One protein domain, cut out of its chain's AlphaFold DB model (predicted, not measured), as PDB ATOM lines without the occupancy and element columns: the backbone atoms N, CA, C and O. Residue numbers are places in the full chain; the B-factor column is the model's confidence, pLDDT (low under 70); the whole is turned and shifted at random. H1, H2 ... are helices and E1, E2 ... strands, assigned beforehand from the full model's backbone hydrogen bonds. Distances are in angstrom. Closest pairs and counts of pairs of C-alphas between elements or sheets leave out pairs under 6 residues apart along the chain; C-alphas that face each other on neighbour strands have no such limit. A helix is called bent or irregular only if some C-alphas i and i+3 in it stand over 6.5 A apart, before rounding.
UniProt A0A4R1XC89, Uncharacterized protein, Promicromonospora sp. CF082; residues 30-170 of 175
ATOM      1  N   ILE A  30     177.993  95.764  59.644       88.94
ATOM      2  CA  ILE A  30     177.996  96.251  58.268       88.94
ATOM      3  C   ILE A  30     178.514  95.155  57.346       88.94
ATOM      4  O   ILE A  30     179.579  94.591  57.590       88.94
ATOM      5  N   GLY A  31     177.767  94.819  56.299       90.25
ATOM      6  CA  GLY A  31     178.115  93.678  55.474       90.25
ATOM      7  C   GLY A  31     177.769  93.764  54.001       90.25
ATOM      8  O   GLY A  31     176.863  94.476  53.583       90.25
ATOM      9  N   GLU A  32     178.524  92.998  53.222       93.12
ATOM     10  CA  GLU A  32     178.393  92.858  51.772       93.12
ATOM     11  C   GLU A  32     178.089  91.401  51.418       93.12
ATOM     12  O   GLU A  32     178.619  90.475  52.041       93.12
ATOM     13  N   ILE A  33     177.269  91.194  50.391       91.56
ATOM     14  CA  ILE A  33     176.954  89.890  49.808       91.56
ATOM     15  C   ILE A  33     177.550  89.847  48.401       91.56
ATOM     16  O   ILE A  33     177.284  90.720  47.573       91.56
ATOM     17  N   LYS A  34     178.399  88.854  48.116       90.38
ATOM     18  CA  LYS A  34     179.123  88.748  46.834       90.38
ATOM     19  C   LYS A  34     179.244  87.299  46.344       90.38
ATOM     20  O   LYS A  34     179.108  86.370  47.131       90.38
ATOM     21  N   PRO A  35     179.535  87.044  45.061       89.94
ATOM     22  CA  PRO A  35     179.880  85.696  44.614       89.94
ATOM     23  C   PRO A  35     181.110  85.136  45.353       89.94
ATOM     24  O   PRO A  35     182.073  85.861  45.613       89.94
ATOM     25  N   HIS A  36     181.109  83.837  45.655       90.00
ATOM     26  CA  HIS A  36     182.222  83.117  46.280       90.00
ATOM     27  C   HIS A  36     183.287  82.772  45.233       90.00
ATOM     28  O   HIS A  36     183.459  81.629  44.815       90.00
ATOM     29  N   ASN A  37     183.974  83.808  44.761       86.44
ATOM     30  CA  ASN A  37     185.137  83.718  43.889       86.44
ATOM     31  C   ASN A  37     186.094  84.886  44.180       86.44
ATOM     32  O   ASN A  37     185.739  85.839  44.875       86.44
ATOM     33  N   ALA A  38     187.313  84.828  43.641       87.12
ATOM     34  CA  ALA A  38     188.344  85.822  43.941       87.12
ATOM     35  C   ALA A  38     187.921  87.263  43.592       87.12
ATOM     36  O   ALA A  38     188.233  88.192  44.335       87.12
ATOM     37  N   ALA A  39     187.189  87.461  42.488       85.31
ATOM     38  CA  ALA A  39     186.707  88.780  42.082       85.31
ATOM     39  C   ALA A  39     185.640  89.323  43.047       85.31
ATOM     40  O   ALA A  39     185.754  90.460  43.501       85.31
ATOM     41  N   GLY A  40     184.652  88.501  43.415       84.44
ATOM     42  CA  GLY A  40     183.592  88.854  44.359       84.44
ATOM     43  C   GLY A  40     184.128  89.150  45.759       84.44
ATOM     44  O   GLY A  40     183.740  90.148  46.361       84.44
ATOM     45  N   ILE A  41     185.084  88.352  46.242       89.88
ATOM     46  CA  ILE A  41     185.730  88.565  47.544       89.88
ATOM     47  C   ILE A  41     186.498  89.894  47.558       89.88
ATOM     48  O   ILE A  41     186.308  90.700  48.469       89.88
ATOM     49  N   ARG A  42     187.321  90.169  46.533       90.31
ATOM     50  CA  ARG A  42     188.045  91.449  46.430       90.31
ATOM     51  C   ARG A  42     187.095  92.640  46.348       90.31
ATOM     52  O   ARG A  42     187.325  93.634  47.032       90.31
ATOM     53  N   ALA A  43     186.035  92.533  45.547       89.00
ATOM     54  CA  ALA A  43     185.025  93.578  45.420       89.00
ATOM     55  C   ALA A  43     184.319  93.850  46.758       89.00
ATOM     56  O   ALA A  43     184.181  95.007  47.144       89.00
ATOM     57  N   GLY A  44     183.942  92.801  47.498       89.56
ATOM     58  CA  GLY A  44     183.334  92.930  48.825       89.56
ATOM     59  C   GLY A  44     184.257  93.612  49.834       89.56
ATOM     60  O   GLY A  44     183.842  94.544  50.516       89.56
ATOM     61  N   ILE A  45     185.535  93.219  49.884       92.75
ATOM     62  CA  ILE A  45     186.539  93.867  50.748       92.75
ATOM     63  C   ILE A  45     186.720  95.343  50.365       92.75
ATOM     64  O   ILE A  45     186.760  96.203  51.243       92.75
ATOM     65  N   ALA A  46     186.827  95.651  49.069       90.75
ATOM     66  CA  ALA A  46     186.979  97.022  48.591       90.75
ATOM     67  C   ALA A  46     185.770  97.893  48.969       90.75
ATOM     68  O   ALA A  46     185.958  98.983  49.502       90.75
ATOM     69  N   GLN A  47     184.548  97.390  48.775       89.69
ATOM     70  CA  GLN A  47     183.327  98.107  49.143       89.69
ATOM     71  C   GLN A  47     183.229  98.335  50.651       89.69
ATOM     72  O   GLN A  47     182.981  99.465  51.066       89.69
ATOM     73  N   LEU A  48     183.512  97.318  51.473       90.56
ATOM     74  CA  LEU A  48     183.527  97.450  52.935       90.56
ATOM     75  C   LEU A  48     184.494  98.541  53.414       90.56
ATOM     76  O   LEU A  48     184.142  99.300  54.310       90.56
ATOM     77  N   ARG A  49     185.674  98.677  52.791       89.56
ATOM     78  CA  ARG A  49     186.631  99.754  53.118       89.56
ATOM     79  C   ARG A  49     186.095 101.152  52.816       89.56
ATOM     80  O   ARG A  49     186.507 102.104  53.465       89.56
ATOM     81  N   THR A  50     185.215 101.281  51.827       85.44
ATOM     82  CA  THR A  50     184.610 102.569  51.449       85.44
ATOM     83  C   THR A  50     183.339 102.899  52.228       85.44
ATOM     84  O   THR A  50     182.802 103.992  52.071       85.44
ATOM     85  N   ARG A  51     182.820 101.977  53.056       82.12
ATOM     86  CA  ARG A  51     181.579 102.220  53.795       82.12
ATOM     87  C   ARG A  51     181.799 103.160  54.976       82.12
ATOM     88  O   ARG A  51     182.726 102.990  55.766       82.12
ATOM     89  N   HIS A  52     180.877 104.101  55.144       64.25
ATOM     90  CA  HIS A  52     180.813 104.929  56.341       64.25
ATOM     91  C   HIS A  52     180.620 104.048  57.590       64.25
ATOM     92  O   HIS A  52     179.820 103.114  57.577       64.25
ATOM     93  N   GLY A  53     181.379 104.304  58.659       63.72
ATOM     94  CA  GLY A  53     181.300 103.527  59.901       63.72
ATOM     95  C   GLY A  53     181.975 102.147  59.877       63.72
ATOM     96  O   GLY A  53     181.830 101.403  60.844       63.72
ATOM     97  N   TYR A  54     182.752 101.786  58.842       71.12
ATOM     98  CA  TYR A  54     183.441 100.479  58.790       71.12
ATOM     99  C   TYR A  54     184.404 100.230  59.970       71.12
ATOM    100  O   TYR A  54     184.751  99.085  60.261       71.12
ATOM    101  N   THR A  55     184.862 101.294  60.634       73.25
ATOM    102  CA  THR A  55     185.744 101.233  61.806       73.25
ATOM    103  C   THR A  55     184.992 101.021  63.119       73.25
ATOM    104  O   THR A  55     185.578 100.485  64.059       73.25
ATOM    105  N   THR A  56     183.719 101.420  63.192       80.06
ATOM    106  CA  THR A  56     182.880 101.360  64.403       80.06
ATOM    107  C   THR A  56     181.852 100.229  64.357       80.06
ATOM    108  O   THR A  56     181.338  99.820  65.397       80.06
ATOM    109  N   LYS A  57     181.565  99.700  63.164       85.62
ATOM    110  CA  LYS A  57     180.694  98.545  62.929       85.62
ATOM    111  C   LYS A  57     181.523  97.264  62.747       85.62
ATOM    112  O   LYS A  57     182.661  97.289  62.280       85.62
ATOM    113  N   THR A  58     180.965  96.117  63.119       89.50
ATOM    114  CA  THR A  58     181.556  94.803  62.867       89.50
ATOM    115  C   THR A  58     181.384  94.438  61.391       89.50
ATOM    116  O   THR A  58     180.247  94.302  60.934       89.50
ATOM    117  N   PRO A  59     182.482  94.273  60.632       91.38
ATOM    118  CA  PRO A  59     182.392  93.955  59.218       91.38
ATOM    119  C   PRO A  59     181.955  92.504  59.018       91.38
ATOM    120  O   PRO A  59     182.432  91.603  59.710       91.38
ATOM    121  N   GLN A  60     181.107  92.274  58.020       93.56
ATOM    122  CA  GLN A  60     180.697  90.943  57.600       93.56
ATOM    123  C   GLN A  60     180.745  90.812  56.076       93.56
ATOM    124  O   GLN A  60     180.157  91.595  55.342       93.56
ATOM    125  N   LEU A  61     181.413  89.776  55.579       93.81
ATOM    126  CA  LEU A  61     181.371  89.417  54.164       93.81
ATOM    127  C   LEU A  61     180.639  88.089  54.043       93.81
ATOM    128  O   LEU A  61     181.038  87.100  54.659       93.81
ATOM    129  N   ILE A  62     179.557  88.076  53.278       93.88
ATOM    130  CA  ILE A  62     178.828  86.862  52.932       93.88
ATOM    131  C   ILE A  62     179.058  86.577  51.460       93.88
ATOM    132  O   ILE A  62     179.067  87.473  50.617       93.88
ATOM    133  N   THR A  63     179.253  85.307  51.147       92.81
ATOM    134  CA  THR A  63     179.478  84.855  49.788       92.81
ATOM    135  C   THR A  63     178.587  83.690  49.410       92.81
ATOM    136  O   THR A  63     178.141  82.940  50.276       92.81
ATOM    137  N   TYR A  64     178.314  83.539  48.117       91.69
ATOM    138  CA  TYR A  64     177.517  82.434  47.591       91.69
ATOM    139  C   TYR A  64     178.162  81.804  46.354       91.69
ATOM    140  O   TYR A  64     178.708  82.504  45.503       91.69
ATOM    141  N   ARG A  65     178.073  80.482  46.216       88.88
ATOM    142  CA  ARG A  65     178.398  79.761  44.972       88.88
ATOM    143  C   ARG A  65     177.315  78.758  44.655       88.88
ATOM    144  O   ARG A  65     176.651  78.268  45.561       88.88
ATOM    145  N   GLN A  66     177.168  78.440  43.380       87.06
ATOM    146  CA  GLN A  66     176.321  77.336  42.953       87.06
ATOM    147  C   GLN A  66     176.816  76.028  43.585       87.06
ATOM    148  O   GLN A  66     178.023  75.817  43.713       87.06
ATOM    149  N   LYS A  67     175.880  75.187  44.016       85.81
ATOM    150  CA  LYS A  67     176.166  73.860  44.549       85.81
ATOM    151  C   LYS A  67     176.511  72.922  43.395       85.81
ATOM    152  O   LYS A  67     175.829  72.915  42.369       85.81
ATOM    153  N   ASP A  68     177.543  72.108  43.577       80.25
ATOM    154  CA  ASP A  68     177.970  71.153  42.557       80.25
ATOM    155  C   ASP A  68     176.825  70.195  42.197       80.25
ATOM    156  O   ASP A  68     176.167  69.624  43.071       80.25
ATOM    157  N   GLY A  69     176.561  70.060  40.895       80.31
ATOM    158  CA  GLY A  69     175.496  69.209  40.363       80.31
ATOM    159  C   GLY A  69     174.070  69.762  40.494       80.31
ATOM    160  O   GLY A  69     173.134  69.061  40.122       80.31
ATOM    161  N   ASP A  70     173.871  70.991  40.988       82.75
ATOM    162  CA  ASP A  70     172.533  71.578  41.154       82.75
ATOM    163  C   ASP A  70     172.508  73.062  40.746       82.75
ATOM    164  O   ASP A  70     172.917  73.950  41.495       82.75
ATOM    165  N   ALA A  71     171.993  73.342  39.544       79.31
ATOM    166  CA  ALA A  71     171.881  74.699  38.992       79.31
ATOM    167  C   ALA A  71     170.903  75.611  39.736       79.31
ATOM    168  O   ALA A  71     170.894  76.819  39.517       79.31
ATOM    169  N   THR A  72     170.094  75.049  40.627       82.38
ATOM    170  CA  THR A  72     169.053  75.788  41.340       82.38
ATOM    171  C   THR A  72     169.458  76.115  42.768       82.38
ATOM    172  O   THR A  72     168.755  76.867  43.445       82.38
ATOM    173  N   ARG A  73     170.569  75.549  43.252       86.25
ATOM    174  CA  ARG A  73     170.998  75.664  44.644       86.25
ATOM    175  C   ARG A  73     172.319  76.387  44.775       86.25
ATOM    176  O   ARG A  73     173.251  76.163  44.011       86.25
ATOM    177  N   TYR A  74     172.405  77.207  45.815       88.12
ATOM    178  CA  TYR A  74     173.590  77.994  46.119       88.12
ATOM    179  C   TYR A  74     173.990  77.790  47.574       88.12
ATOM    180  O   TYR A  74     173.186  78.023  48.477       88.12
ATOM    181  N   ASP A  75     175.228  77.361  47.800       91.25
ATOM    182  CA  ASP A  75     175.827  77.334  49.128       91.25
ATOM    183  C   ASP A  75     176.261  78.740  49.530       91.25
ATOM    184  O   ASP A  75     176.878  79.465  48.745       91.25
ATOM    185  N   VAL A  76     175.932  79.108  50.766       92.50
ATOM    186  CA  VAL A  76     176.164  80.435  51.330       92.50
ATOM    187  C   VAL A  76     177.155  80.327  52.485       92.50
ATOM    188  O   VAL A  76     176.993  79.498  53.386       92.50
ATOM    189  N   PHE A  77     178.164  81.192  52.476       93.44
ATOM    190  CA  PHE A  77     179.268  81.213  53.431       93.44
ATOM    191  C   PHE A  77     179.450  82.611  54.012       93.44
ATOM    192  O   PHE A  77     179.401  83.595  53.284       93.44
ATOM    193  N   ALA A  78     179.728  82.706  55.303       94.12
ATOM    194  CA  ALA A  78     180.145  83.930  55.965       94.12
ATOM    195  C   ALA A  78     181.648  83.865  56.247       94.12
ATOM    196  O   ALA A  78     182.140  82.867  56.769       94.12
ATOM    197  N   ALA A  79     182.375  84.924  55.912       94.12
ATOM    198  CA  ALA A  79     183.751  85.085  56.355       94.12
ATOM    199  C   ALA A  79     183.808  85.173  57.882       94.12
ATOM    200  O   ALA A  79     182.919  85.774  58.496       94.12
ATOM    201  N   ASP A  80     184.874  84.643  58.477       92.38
ATOM    202  CA  ASP A  80     185.187  84.945  59.868       92.38
ATOM    203  C   ASP A  80     185.398  86.456  60.048       92.38
ATOM    204  O   ASP A  80     186.230  87.079  59.379       92.38
ATOM    205  N   SER A  81     184.614  87.064  60.938       91.00
ATOM    206  CA  SER A  81     184.587  88.520  61.112       91.00
ATOM    207  C   SER A  81     185.895  89.075  61.687       91.00
ATOM    208  O   SER A  81     186.243  90.228  61.411       91.00
ATOM    209  N   ARG A  82     186.664  88.268  62.436       90.69
ATOM    210  CA  ARG A  82     187.966  88.672  62.985       90.69
ATOM    211  C   ARG A  82     189.014  88.702  61.883       90.69
ATOM    212  O   ARG A  82     189.694  89.714  61.728       90.69
ATOM    213  N   GLU A  83     189.087  87.646  61.072       92.50
ATOM    214  CA  GLU A  83     189.985  87.621  59.911       92.50
ATOM    215  C   GLU A  83     189.638  88.728  58.914       92.50
ATOM    216  O   GLU A  83     190.530  89.437  58.445       92.50
ATOM    217  N   LEU A  84     188.347  88.932  58.629       93.31
ATOM    218  CA  LEU A  84     187.890  90.006  57.751       93.31
ATOM    219  C   LEU A  84     188.297  91.382  58.287       93.31
ATOM    220  O   LEU A  84     188.783  92.213  57.520       93.31
ATOM    221  N   ARG A  85     188.154  91.628  59.594       92.31
ATOM    222  CA  ARG A  85     188.605  92.877  60.221       92.31
ATOM    223  C   ARG A  85     190.108  93.095  60.020       92.31
ATOM    224  O   ARG A  85     190.495  94.191  59.616       92.31
ATOM    225  N   SER A  86     190.935  92.072  60.230       91.88
ATOM    226  CA  SER A  86     192.382  92.141  59.969       91.88
ATOM    227  C   SER A  86     192.696  92.396  58.491       91.88
ATOM    228  O   SER A  86     193.556  93.212  58.172       91.88
ATOM    229  N   VAL A  87     191.962  91.774  57.563       92.94
ATOM    230  CA  VAL A  87     192.112  92.023  56.117       92.94
ATOM    231  C   VAL A  87     191.740  93.462  55.750       92.94
ATOM    232  O   VAL A  87     192.430  94.110  54.957       92.94
ATOM    233  N   LEU A  88     190.670  94.007  56.331       91.81
ATOM    234  CA  LEU A  88     190.265  95.393  56.093       91.81
ATOM    235  C   LEU A  88     191.328  96.380  56.586       91.81
ATOM    236  O   LEU A  88     191.639  97.317  55.848       91.81
ATOM    237  N   ARG A  89     191.941  96.101  57.745       91.00
ATOM    238  CA  ARG A  89     193.075  96.848  58.324       91.00
ATOM    239  C   ARG A  89     194.414  96.620  57.621       91.00
ATOM    240  O   ARG A  89     195.342  97.378  57.859       91.00
ATOM    241  N   ARG A  90     194.475  95.661  56.688       89.06
ATOM    242  CA  ARG A  90     195.684  95.239  55.954       89.06
ATOM    243  C   ARG A  90     196.724  94.511  56.818       89.06
ATOM    244  O   ARG A  90     197.846  94.322  56.368       89.06
ATOM    245  N   ASP A  91     196.320  94.007  57.980       87.75
ATOM    246  CA  ASP A  91     197.152  93.171  58.859       87.75
ATOM    247  C   ASP A  91     197.262  91.725  58.339       87.75
ATOM    248  O   ASP A  91     198.089  90.938  58.793       87.75
ATOM    249  N   ARG A  92     196.389  91.345  57.393       89.62
ATOM    250  CA  ARG A  92     196.312  90.001  56.807       89.62
ATOM    251  C   ARG A  92     196.015  90.071  55.301       89.62
ATOM    252  O   ARG A  92     195.199  90.896  54.889       89.62
ATOM    253  N   PRO A  93     196.601  89.183  54.472       86.25
ATOM    254  CA  PRO A  93     196.398  89.209  53.020       86.25
ATOM    255  C   PRO A  93     195.041  88.658  52.558       86.25
ATOM    256  O   PRO A  93     194.587  88.993  51.466       86.25
ATOM    257  N   GLY A  94     194.376  87.813  53.353       90.12
ATOM    258  CA  GLY A  94     193.128  87.174  52.937       90.12
ATOM    259  C   GLY A  94     192.385  86.441  54.050       90.12
ATOM    260  O   GLY A  94     192.842  86.376  55.191       90.12
ATOM    261  N   ILE A  95     191.227  85.893  53.691       92.44
ATOM    262  CA  ILE A  95     190.296  85.195  54.586       92.44
ATOM    263  C   ILE A  95     190.437  83.695  54.322       92.44
ATOM    264  O   ILE A  95     190.149  83.235  53.217       92.44
ATOM    265  N   ALA A  96     190.892  82.950  55.322       91.94
ATOM    266  CA  ALA A  96     191.017  81.496  55.268       91.94
ATOM    267  C   ALA A  96     189.765  80.815  55.832       91.94
ATOM    268  O   ALA A  96     189.318  79.799  55.303       91.94
ATOM    269  N   THR A  97     189.184  81.399  56.878       92.81
ATOM    270  CA  THR A  97     188.073  80.786  57.603       92.81
ATOM    271  C   THR A  97     186.727  81.252  57.052       92.81
ATOM    272  O   THR A  97     186.400  82.443  57.068       92.81
ATOM    273  N   TRP A  98     185.931  80.287  56.590       93.06
ATOM    274  CA  TRP A  98     184.583  80.492  56.063       93.06
ATOM    275  C   TRP A  98     183.588  79.578  56.775       93.06
ATOM    276  O   TRP A  98     183.722  78.356  56.768       93.06
ATOM    277  N   HIS A  99     182.552  80.177  57.351       92.69
ATOM    278  CA  HIS A  99     181.485  79.494  58.073       92.69
ATOM    279  C   HIS A  99     180.292  79.282  57.148       92.69
ATOM    280  O   HIS A  99     179.768  80.236  56.572       92.69
ATOM    281  N   ARG A 100     179.820  78.045  56.993       91.62
ATOM    282  CA  ARG A 100     178.633  77.774  56.171       91.62
ATOM    283  C   ARG A 100     177.376  78.307  56.867       91.62
ATOM    284  O   ARG A 100     177.058  77.889  57.976       91.62
ATOM    285  N   LEU A 101     176.634  79.180  56.186       88.12
ATOM    286  CA  LEU A 101     175.326  79.675  56.638       88.12
ATOM    287  C   LEU A 101     174.198  78.698  56.283       88.12
ATOM    288  O   LEU A 101     173.273  78.483  57.070       88.12
ATOM    289  N   GLY A 102     174.294  78.086  55.102       89.62
ATOM    290  CA  GLY A 102     173.315  77.131  54.603       89.62
ATOM    291  C   GLY A 102     173.310  77.050  53.082       89.62
ATOM    292  O   GLY A 102     174.304  77.365  52.425       89.62
ATOM    293  N   THR A 103     172.175  76.626  52.537       90.62
ATOM    294  CA  THR A 103     171.931  76.537  51.097       90.62
ATOM    295  C   THR A 103     170.600  77.212  50.788       90.62
ATOM    296  O   THR A 103     169.618  76.979  51.492       90.62
ATOM    297  N   ILE A 104     170.563  78.044  49.751       88.81
ATOM    298  CA  ILE A 104     169.332  78.643  49.213       88.81
ATOM    299  C   ILE A 104     168.966  77.985  47.886       88.81
ATOM    300  O   ILE A 104     169.840  77.477  47.182       88.81
ATOM    301  N   GLN A 105     167.681  78.018  47.540       85.62
ATOM    302  CA  GLN A 105     167.165  77.507  46.274       85.62
ATOM    303  C   GLN A 105     166.512  78.646  45.484       85.62
ATOM    304  O   GLN A 105     165.685  79.390  46.009       85.62
ATOM    305  N   SER A 106     166.873  78.785  44.212       79.69
ATOM    306  CA  SER A 106     166.288  79.766  43.303       79.69
ATOM    307  C   SER A 106     166.174  79.184  41.899       79.69
ATOM    308  O   SER A 106     167.157  79.095  41.171       79.69
ATOM    309  N   ALA A 107     164.953  78.830  41.496       67.06
ATOM    310  CA  ALA A 107     164.678  78.417  40.119       67.06
ATOM    311  C   ALA A 107     164.762  79.592  39.124       67.06
ATOM    312  O   ALA A 107     165.069  79.403  37.956       67.06
ATOM    313  N   ARG A 108     164.562  80.829  39.600       57.16
ATOM    314  CA  ARG A 108     164.671  82.058  38.790       57.16
ATOM    315  C   ARG A 108     166.112  82.430  38.435       57.16
ATOM    316  O   ARG A 108     166.325  83.307  37.614       57.16
ATOM    317  N   ALA A 109     167.091  81.778  39.057       55.53
ATOM    318  CA  ALA A 109     168.500  81.922  38.709       55.53
ATOM    319  C   ALA A 109     168.948  80.962  37.582       55.53
ATOM    320  O   ALA A 109     170.109  81.009  37.184       55.53
ATOM    321  N   ILE A 110     168.040  80.099  37.096       49.03
ATOM    322  CA  ILE A 110     168.277  79.158  35.987       49.03
ATOM    323  C   ILE A 110     168.144  79.851  34.627       49.03
ATOM    324  O   ILE A 110     168.792  79.417  33.675       49.03
ATOM    325  N   GLU A 111     167.324  80.908  34.512       48.25
ATOM    326  CA  GLU A 111     167.300  81.702  33.281       48.25
ATOM    327  C   GLU A 111     168.733  82.150  32.991       48.25
ATOM    328  O   GLU A 111     169.390  82.652  33.909       48.25
ATOM    329  N   PRO A 112     169.266  81.899  31.780       46.09
ATOM    330  CA  PRO A 112     170.655  82.170  31.468       46.09
ATOM    331  C   PRO A 112     170.845  83.678  31.472       46.09
ATOM    332  O   PRO A 112     170.749  84.325  30.433       46.09
ATOM    333  N   ILE A 113     171.106  84.247  32.647       44.53
ATOM    334  CA  ILE A 113     171.505  85.634  32.737       44.53
ATOM    335  C   ILE A 113     172.869  85.670  32.052       44.53
ATOM    336  O   ILE A 113     173.801  85.006  32.527       44.53
ATOM    337  N   PRO A 114     173.001  86.356  30.904       45.75
ATOM    338  CA  PRO A 114     174.246  86.362  30.164       45.75
ATOM    339  C   PRO A 114     175.379  86.768  31.105       45.75
ATOM    340  O   PRO A 114     175.230  87.697  31.894       45.75
ATOM    341  N   ARG A 115     176.521  86.074  31.061       41.66
ATOM    342  CA  ARG A 115     177.623  86.305  32.020       41.66
ATOM    343  C   ARG A 115     178.121  87.758  32.024       41.66
ATOM    344  O   ARG A 115     178.609  88.229  33.046       41.66
ATOM    345  N   TRP A 116     177.947  88.475  30.909       43.16
ATOM    346  CA  TRP A 116     178.231  89.907  30.785       43.16
ATOM    347  C   TRP A 116     177.218  90.807  31.519       43.16
ATOM    348  O   TRP A 116     177.553  91.930  31.878       43.16
ATOM    349  N   GLN A 117     176.009  90.309  31.792       40.25
ATOM    350  CA  GLN A 117     174.964  90.979  32.571       40.25
ATOM    351  C   GLN A 117     175.028  90.688  34.085       40.25
ATOM    352  O   GLN A 117     174.275  91.315  34.831       40.25
ATOM    353  N   CYS A 118     175.854  89.751  34.593       45.59
ATOM    354  CA  CYS A 118     175.663  89.286  35.978       45.59
ATOM    355  C   CYS A 118     176.893  88.936  36.817       45.59
ATOM    356  O   CYS A 118     177.398  87.814  36.805       45.59
ATOM    357  N   PRO A 119     177.251  89.876  37.701       50.06
ATOM    358  CA  PRO A 119     177.136  89.652  39.151       50.06
ATOM    359  C   PRO A 119     175.880  90.289  39.773       50.06
ATOM    360  O   PRO A 119     175.388  89.814  40.793       50.06
ATOM    361  N   THR A 120     175.349  91.349  39.153       58.56
ATOM    362  CA  THR A 120     174.359  92.241  39.774       58.56
ATOM    363  C   THR A 120     172.941  91.664  39.810       58.56
ATOM    364  O   THR A 120     172.351  91.638  40.882       58.56
ATOM    365  N   ALA A 121     172.381  91.150  38.704       61.19
ATOM    366  CA  ALA A 121     170.985  90.671  38.703       61.19
ATOM    367  C   ALA A 121     170.790  89.342  39.467       61.19
ATOM    368  O   ALA A 121     169.807  89.186  40.188       61.19
ATOM    369  N   LEU A 122     171.762  88.420  39.417       69.38
ATOM    370  CA  LEU A 122     171.769  87.233  40.279       69.38
ATOM    371  C   LEU A 122     171.918  87.634  41.753       69.38
ATOM    372  O   LEU A 122     171.215  87.098  42.606       69.38
ATOM    373  N   GLY A 123     172.790  88.605  42.048       67.25
ATOM    374  CA  GLY A 123     172.915  89.197  43.380       67.25
ATOM    375  C   GLY A 123     171.578  89.732  43.896       67.25
ATOM    376  O   GLY A 123     171.157  89.341  44.977       67.25
ATOM    377  N   VAL A 124     170.850  90.510  43.086       73.88
ATOM    378  CA  VAL A 124     169.516  91.051  43.418       73.88
ATOM    379  C   VAL A 124     168.494  89.950  43.725       73.88
ATOM    380  O   VAL A 124     167.680  90.102  44.636       73.88
ATOM    381  N   LEU A 125     168.532  88.824  43.006       78.00
ATOM    382  CA  LEU A 125     167.623  87.696  43.244       78.00
ATOM    383  C   LEU A 125     167.946  86.928  44.535       78.00
ATOM    384  O   LEU A 125     167.035  86.495  45.248       78.00
ATOM    385  N   LEU A 126     169.233  86.719  44.824       82.19
ATOM    386  CA  LEU A 126     169.678  85.904  45.957       82.19
ATOM    387  C   LEU A 126     169.768  86.704  47.264       82.19
ATOM    388  O   LEU A 126     169.489  86.154  48.332       82.19
ATOM    389  N   GLU A 127     170.106  87.993  47.197       86.25
ATOM    390  CA  GLU A 127     170.341  88.866  48.353       86.25
ATOM    391  C   GLU A 127     169.194  88.826  49.382       86.25
ATOM    392  O   GLU A 127     169.481  88.588  50.558       86.25
ATOM    393  N   PRO A 128     167.898  88.938  49.016       85.19
ATOM    394  CA  PRO A 128     166.812  88.879  49.999       85.19
ATOM    395  C   PRO A 128     166.728  87.541  50.748       85.19
ATOM    396  O   PRO A 128     166.319  87.493  51.911       85.19
ATOM    397  N   GLN A 129     167.089  86.430  50.099       87.25
ATOM    398  CA  GLN A 129     167.115  85.115  50.742       87.25
ATOM    399  C   GLN A 129     168.326  84.983  51.669       87.25
ATOM    400  O   GLN A 129     168.181  84.528  52.802       87.25
ATOM    401  N   ILE A 130     169.494  85.448  51.217       89.38
ATOM    402  CA  ILE A 130     170.739  85.443  51.994       89.38
ATOM    403  C   ILE A 130     170.606  86.321  53.244       89.38
ATOM    404  O   ILE A 130     170.957  85.876  54.334       89.38
ATOM    405  N   ARG A 131     170.029  87.525  53.125       89.38
ATOM    406  CA  ARG A 131     169.758  88.421  54.262       89.38
ATOM    407  C   ARG A 131     168.870  87.753  55.310       89.38
ATOM    408  O   ARG A 131     169.205  87.782  56.489       89.38
ATOM    409  N   ARG A 132     167.768  87.115  54.892       87.94
ATOM    410  CA  ARG A 132     166.870  86.381  55.808       87.94
ATOM    411  C   ARG A 132     167.574  85.209  56.484       87.94
ATOM    412  O   ARG A 132     167.409  85.018  57.684       87.94
ATOM    413  N   MET A 133     168.380  84.456  55.736       88.38
ATOM    414  CA  MET A 133     169.173  83.354  56.282       88.38
ATOM    415  C   MET A 133     170.176  83.849  57.327       88.38
ATOM    416  O   MET A 133     170.267  83.266  58.405       88.38
ATOM    417  N   TYR A 134     170.899  84.929  57.032       88.44
ATOM    418  CA  TYR A 134     171.833  85.538  57.972       88.44
ATOM    419  C   TYR A 134     171.121  86.040  59.231       88.44
ATOM    420  O   TYR A 134     171.524  85.680  60.330       88.44
ATOM    421  N   ALA A 135     170.027  86.792  59.077       87.06
ATOM    422  CA  ALA A 135     169.228  87.306  60.187       87.06
ATOM    423  C   ALA A 135     168.742  86.181  61.119       87.06
ATOM    424  O   ALA A 135     168.938  86.250  62.330       87.06
ATOM    425  N   ALA A 136     168.209  85.095  60.548       85.94
ATOM    426  CA  ALA A 136     167.768  83.925  61.305       85.94
ATOM    427  C   ALA A 136     168.922  83.215  62.031       85.94
ATOM    428  O   ALA A 136     168.750  82.754  63.155       85.94
ATOM    429  N   ARG A 137     170.108  83.129  61.412       84.06
ATOM    430  CA  ARG A 137     171.289  82.495  62.022       84.06
ATOM    431  C   ARG A 137     171.954  83.342  63.097       84.06
ATOM    432  O   ARG A 137     172.464  82.778  64.058       84.06
ATOM    433  N   ALA A 138     171.956  84.657  62.927       83.50
ATOM    434  CA  ALA A 138     172.479  85.605  63.902       83.50
ATOM    435  C   ALA A 138     171.458  85.931  65.010       83.50
ATOM    436  O   ALA A 138     171.834  86.512  66.020       83.50
ATOM    437  N   GLY A 139     170.182  85.564  64.849       80.56
ATOM    438  CA  GLY A 139     169.130  85.904  65.811       80.56
ATOM    439  C   GLY A 139     168.829  87.405  65.856       80.56
ATOM    440  O   GLY A 139     168.543  87.938  66.922       80.56
ATOM    441  N   ILE A 140     168.921  88.088  64.711       81.44
ATOM    442  CA  ILE A 140     168.700  89.537  64.581       81.44
ATOM    443  C   ILE A 140     167.559  89.835  63.609       81.44
ATOM    444  O   ILE A 140     167.186  89.005  62.780       81.44
ATOM    445  N   THR A 141     167.048  91.062  63.657       78.31
ATOM    446  CA  THR A 141     166.151  91.597  62.631       78.31
ATOM    447  C   THR A 141     166.927  92.539  61.718       78.31
ATOM    448  O   THR A 141     167.675  93.399  62.180       78.31
ATOM    449  N   LEU A 142     166.763  92.354  60.409       79.25
ATOM    450  CA  LEU A 142     167.285  93.259  59.392       79.25
ATOM    451  C   LEU A 142     166.121  93.964  58.714       79.25
ATOM    452  O   LEU A 142     165.168  93.302  58.294       79.25
ATOM    453  N   ASP A 143     166.247  95.271  58.521       69.69
ATOM    454  CA  ASP A 143     165.271  96.027  57.748       69.69
ATOM    455  C   ASP A 143     165.175  95.503  56.318       69.69
ATOM    456  O   ASP A 143     166.136  94.988  55.726       69.69
ATOM    457  N   LYS A 144     163.999  95.668  55.717       65.44
ATOM    458  CA  LYS A 144     163.810  95.383  54.299       65.44
ATOM    459  C   LYS A 144     164.559  96.446  53.491       65.44
ATOM    460  O   LYS A 144     164.184  97.613  53.489       65.44
ATOM    461  N   LYS A 145     165.619  96.054  52.782       65.31
ATOM    462  CA  LYS A 145     166.308  96.953  51.846       65.31
ATOM    463  C   LYS A 145     165.422  97.153  50.617       65.31
ATOM    464  O   LYS A 145     165.006  96.177  49.990       65.31
ATOM    465  N   SER A 146     165.085  98.404  50.309       51.47
ATOM    466  CA  SER A 146     164.423  98.746  49.051       51.47
ATOM    467  C   SER A 146     165.432  98.624  47.907       51.47
ATOM    468  O   SER A 146     166.617  98.904  48.090       51.47
ATOM    469  N   GLY A 147     164.981  98.205  46.721       52.06
ATOM    470  CA  GLY A 147     165.864  97.952  45.569       52.06
ATOM    471  C   GLY A 147     166.657  99.175  45.083       52.06
ATOM    472  O   GLY A 147     167.621  99.011  44.344       52.06
ATOM    473  N   HIS A 148     166.285 100.382  45.522       46.25
ATOM    474  CA  HIS A 148     166.936 101.651  45.178       46.25
ATOM    475  C   HIS A 148     167.850 102.198  46.282       46.25
ATOM    476  O   HIS A 148     168.517 103.210  46.074       46.25
ATOM    477  N   ARG A 149     167.879 101.575  47.468       53.06
ATOM    478  CA  ARG A 149     168.659 102.087  48.597       53.06
ATOM    479  C   ARG A 149     170.139 101.795  48.373       53.06
ATOM    480  O   ARG A 149     170.582 100.646  48.431       53.06
ATOM    481  N   THR A 150     170.904 102.855  48.137       58.62
ATOM    482  CA  THR A 150     172.364 102.825  48.148       58.62
ATOM    483  C   THR A 150     172.826 102.593  49.590       58.62
ATOM    484  O   THR A 150     172.481 103.334  50.503       58.62
ATOM    485  N   GLY A 151     173.536 101.493  49.840       67.06
ATOM    486  CA  GLY A 151     173.891 101.087  51.204       67.06
ATOM    487  C   GLY A 151     174.525  99.704  51.252       67.06
ATOM    488  O   GLY A 151     174.643  99.046  50.213       67.06
ATOM    489  N   ALA A 152     174.980  99.290  52.435       76.69
ATOM    490  CA  ALA A 152     175.499  97.943  52.650       76.69
ATOM    491  C   ALA A 152     174.388  96.893  52.454       76.69
ATOM    492  O   ALA A 152     173.199  97.152  52.670       76.69
ATOM    493  N   ASP A 153     174.766  95.688  52.033       79.56
ATOM    494  CA  ASP A 153     173.828  94.574  51.852       79.56
ATOM    495  C   ASP A 153     173.326  94.021  53.187       79.56
ATOM    496  O   ASP A 153     172.281  93.376  53.234       79.56
ATOM    497  N   ILE A 154     174.041  94.283  54.276       80.00
ATOM    498  CA  ILE A 154     173.617  94.048  55.651       80.00
ATOM    499  C   ILE A 154     174.003  95.284  56.447       80.00
ATOM    500  O   ILE A 154     175.160  95.691  56.446       80.00
ATOM    501  N   GLU A 155     173.041  95.863  57.145       82.38
ATOM    502  CA  GLU A 155     173.293  96.918  58.111       82.38
ATOM    503  C   GLU A 155     172.367  96.677  59.295       82.38
ATOM    504  O   GLU A 155     171.170  96.453  59.111       82.38
ATOM    505  N   HIS A 156     172.945  96.616  60.487       76.62
ATOM    506  CA  HIS A 156     172.217  96.397  61.727       76.62
ATOM    507  C   HIS A 156     172.856  97.230  62.825       76.62
ATOM    508  O   HIS A 156     174.071  97.177  63.007       76.62
ATOM    509  N   GLU A 157     172.041  97.957  63.573       68.69
ATOM    510  CA  GLU A 157     172.464  98.728  64.735       68.69
ATOM    511  C   GLU A 157     171.862  98.131  66.001       68.69
ATOM    512  O   GLU A 157     170.861  97.414  65.952       68.69
ATOM    513  N   LEU A 158     172.491  98.394  67.146       58.12
ATOM    514  CA  LEU A 158     171.894  98.026  68.422       58.12
ATOM    515  C   LEU A 158     170.603  98.831  68.598       58.12
ATOM    516  O   LEU A 158     170.633 100.056  68.572       58.12
ATOM    517  N   PHE A 159     169.481  98.146  68.834       54.59
ATOM    518  CA  PHE A 159     168.172  98.781  69.040       54.59
ATOM    519  C   PHE A 159     168.205  99.864  70.137       54.59
ATOM    520  O   PHE A 159     167.551 100.892  70.014       54.59
ATOM    521  N   ALA A 160     169.023  99.678  71.179       52.44
ATOM    522  CA  ALA A 160     169.220 100.671  72.234       52.44
ATOM    523  C   ALA A 160     169.979 101.930  71.767       52.44
ATOM    524  O   ALA A 160     169.645 103.025  72.209       52.44
ATOM    525  N   GLU A 161     170.966 101.794  70.874       52.56
ATOM    526  CA  GLU A 161     171.687 102.938  70.294       52.56
ATOM    527  C   GLU A 161     170.783 103.709  69.321       52.56
ATOM    528  O   GLU A 161     170.734 104.930  69.402       52.56
ATOM    529  N   PHE A 162     169.974 103.013  68.510       55.12
ATOM    530  CA  PHE A 162     168.966 103.643  67.648       55.12
ATOM    531  C   PHE A 162     167.924 104.434  68.454       55.12
ATOM    532  O   PHE A 162     167.600 105.568  68.113       55.12
ATOM    533  N   LEU A 163     167.415 103.874  69.559       53.78
ATOM    534  CA  LEU A 163     166.486 104.592  70.439       53.78
ATOM    535  C   LEU A 163     167.141 105.805  71.119       53.78
ATOM    536  O   LEU A 163     166.462 106.803  71.349       53.78
ATOM    537  N   LEU A 164     168.438 105.737  71.429       55.88
ATOM    538  CA  LEU A 164     169.202 106.859  71.982       55.88
ATOM    539  C   LEU A 164     169.463 107.955  70.942       55.88
ATOM    540  O   LEU A 164     169.275 109.128  71.265       55.88
ATOM    541  N   GLU A 165     169.849 107.608  69.712       55.91
ATOM    542  CA  GLU A 165     169.974 108.566  68.605       55.91
ATOM    543  C   GLU A 165     168.623 109.215  68.299       55.91
ATOM    544  O   GLU A 165     168.530 110.438  68.316       55.91
ATOM    545  N   LEU A 166     167.550 108.429  68.168       59.88
ATOM    546  CA  LEU A 166     166.198 108.940  67.936       59.88
ATOM    547  C   LEU A 166     165.725 109.865  69.069       59.88
ATOM    548  O   LEU A 166     165.161 110.928  68.815       59.88
ATOM    549  N   ALA A 167     165.975 109.503  70.331       62.34
ATOM    550  CA  ALA A 167     165.653 110.360  71.471       62.34
ATOM    551  C   ALA A 167     166.475 111.660  71.482       62.34
ATOM    552  O   ALA A 167     165.994 112.686  71.969       62.34
ATOM    553  N   THR A 168     167.702 111.629  70.962       68.62
ATOM    554  CA  THR A 168     168.575 112.803  70.858       68.62
ATOM    555  C   THR A 168     168.136 113.712  69.709       68.62
ATOM    556  O   THR A 168     168.021 114.919  69.911       68.62
ATOM    557  N   GLU A 169     167.796 113.152  68.546       62.50
ATOM    558  CA  GLU A 169     167.256 113.891  67.398       62.50
ATOM    559  C   GLU A 169     165.910 114.554  67.719       62.50
ATOM    560  O   GLU A 169     165.724 115.735  67.427       62.50
ATOM    561  N   LEU A 170     164.996 113.848  68.397       63.19
ATOM    562  CA  LEU A 170     163.701 114.400  68.816       63.19
ATOM    563  C   LEU A 170     163.836 115.547  69.826       63.19
ATOM    564  O   LEU A 170     162.997 116.442  69.849       63.19
TER     565      LEU A 170
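What this domain is: This is residues 30 to 170 of the 175 residues of an uncharacterized protein of Promicromonospora sp. CF082 (UniProt A0A4R1XC89). A five-stranded sheet, curled like part of a barrel, wraps round the long helix H3 on one face, while H1 packs on its other face along E1 and E2, with H2 on that same face near Gln 60 of E2. Residues 160 to 170 of H4 stick out as a free arm. The printed part has 141 residues with four named helices and five named strands, in the order E1 H1 E2 E3 H2 E4 H3 E5 H4; the sheet's order is E4 E3 E2 E1 E5, mixed, and the class is mixed, helices and strands. The whole is compact, with a radius of gyration of the C-alphas of 15.8 A, and spans 52 by 35 by 28 A, the arm adding to the length.

Where its parts are: The sheet holds E4, residues 98 to 105, 20.2 A long; E3, residues 70 to 79, 23.2 A; E2, residues 58 to 67, 28.3 A; E1, residues 30 to 35, 17.4 A; and E5, residues 154 to 156, 6.7 A. E1 begins at C-alpha 30, (177.996, 96.251, 58.268). H3, residues 120 to 138, measures 25.1 A, H1, residues 38 to 50, 18.7 A, and H2, residues 81 to 89, 12.2 A. H4, residues 159 to 170, is 16.2 A long and ends at C-alpha 170, (163.701, 114.400, 68.816).

How they stand to each other: The sheet is strongly twisted; E3 bends by 60 degrees at residue 73 and E4 by 52 degrees at residue 101. E4 and E3 are antiparallel, with N 99 and O 78 2.8 A apart. The hairpin E2 and E3 is antiparallel, with N 65 and O 75 at 3.0 A. E2 and E1 are parallel, with N 32 and O 60 at 3.0 A; with H1 they form a strand-helix-strand unit, two parallel neighbours with a helix between, whose crossover is right-handed. E1 and E5 are antiparallel, with N 31 and O 154 at 2.8 A. These four N and O pairs are within hydrogen-bond range. H3 and H1 are on opposite faces, making three layers, helices on both faces of a sheet. The closest C-alphas of H3 and E4 are those of Tyr 134 and Leu 101, 7.0 A apart. H3 has a kink of 43 degrees near residue 127 and is irregular, only just: C-alphas 125 and 128 are 6.9 A apart. H1 runs along the strands at a height over the sheet of 8.5 A. H2, on the same face, stands up from the sheet, rising 56 degrees. H1, with residues 45 to 49 alone, touches H2, the C-alphas of Arg 49 and Leu 88 being 6.4 A apart, about perpendicular at 72 degrees, only just. H4 is not on the sheet. Each O i to N i+4 pair is within hydrogen-bond range in H1, H2 and H4, and 13 of 15 in H3.

The domain as a whole: The C-alphas farthest apart are those of Gly 69 and Leu 170, 54.7 A. The printed part has no cut. The links E4 to H3, 14 residues, and H3 to E5, 15 residues, are long. The mean pLDDT of the printed part is 78.2; residues 52 to 53, 107 to 123, 143 to 151 and 157 to 170 are under 70.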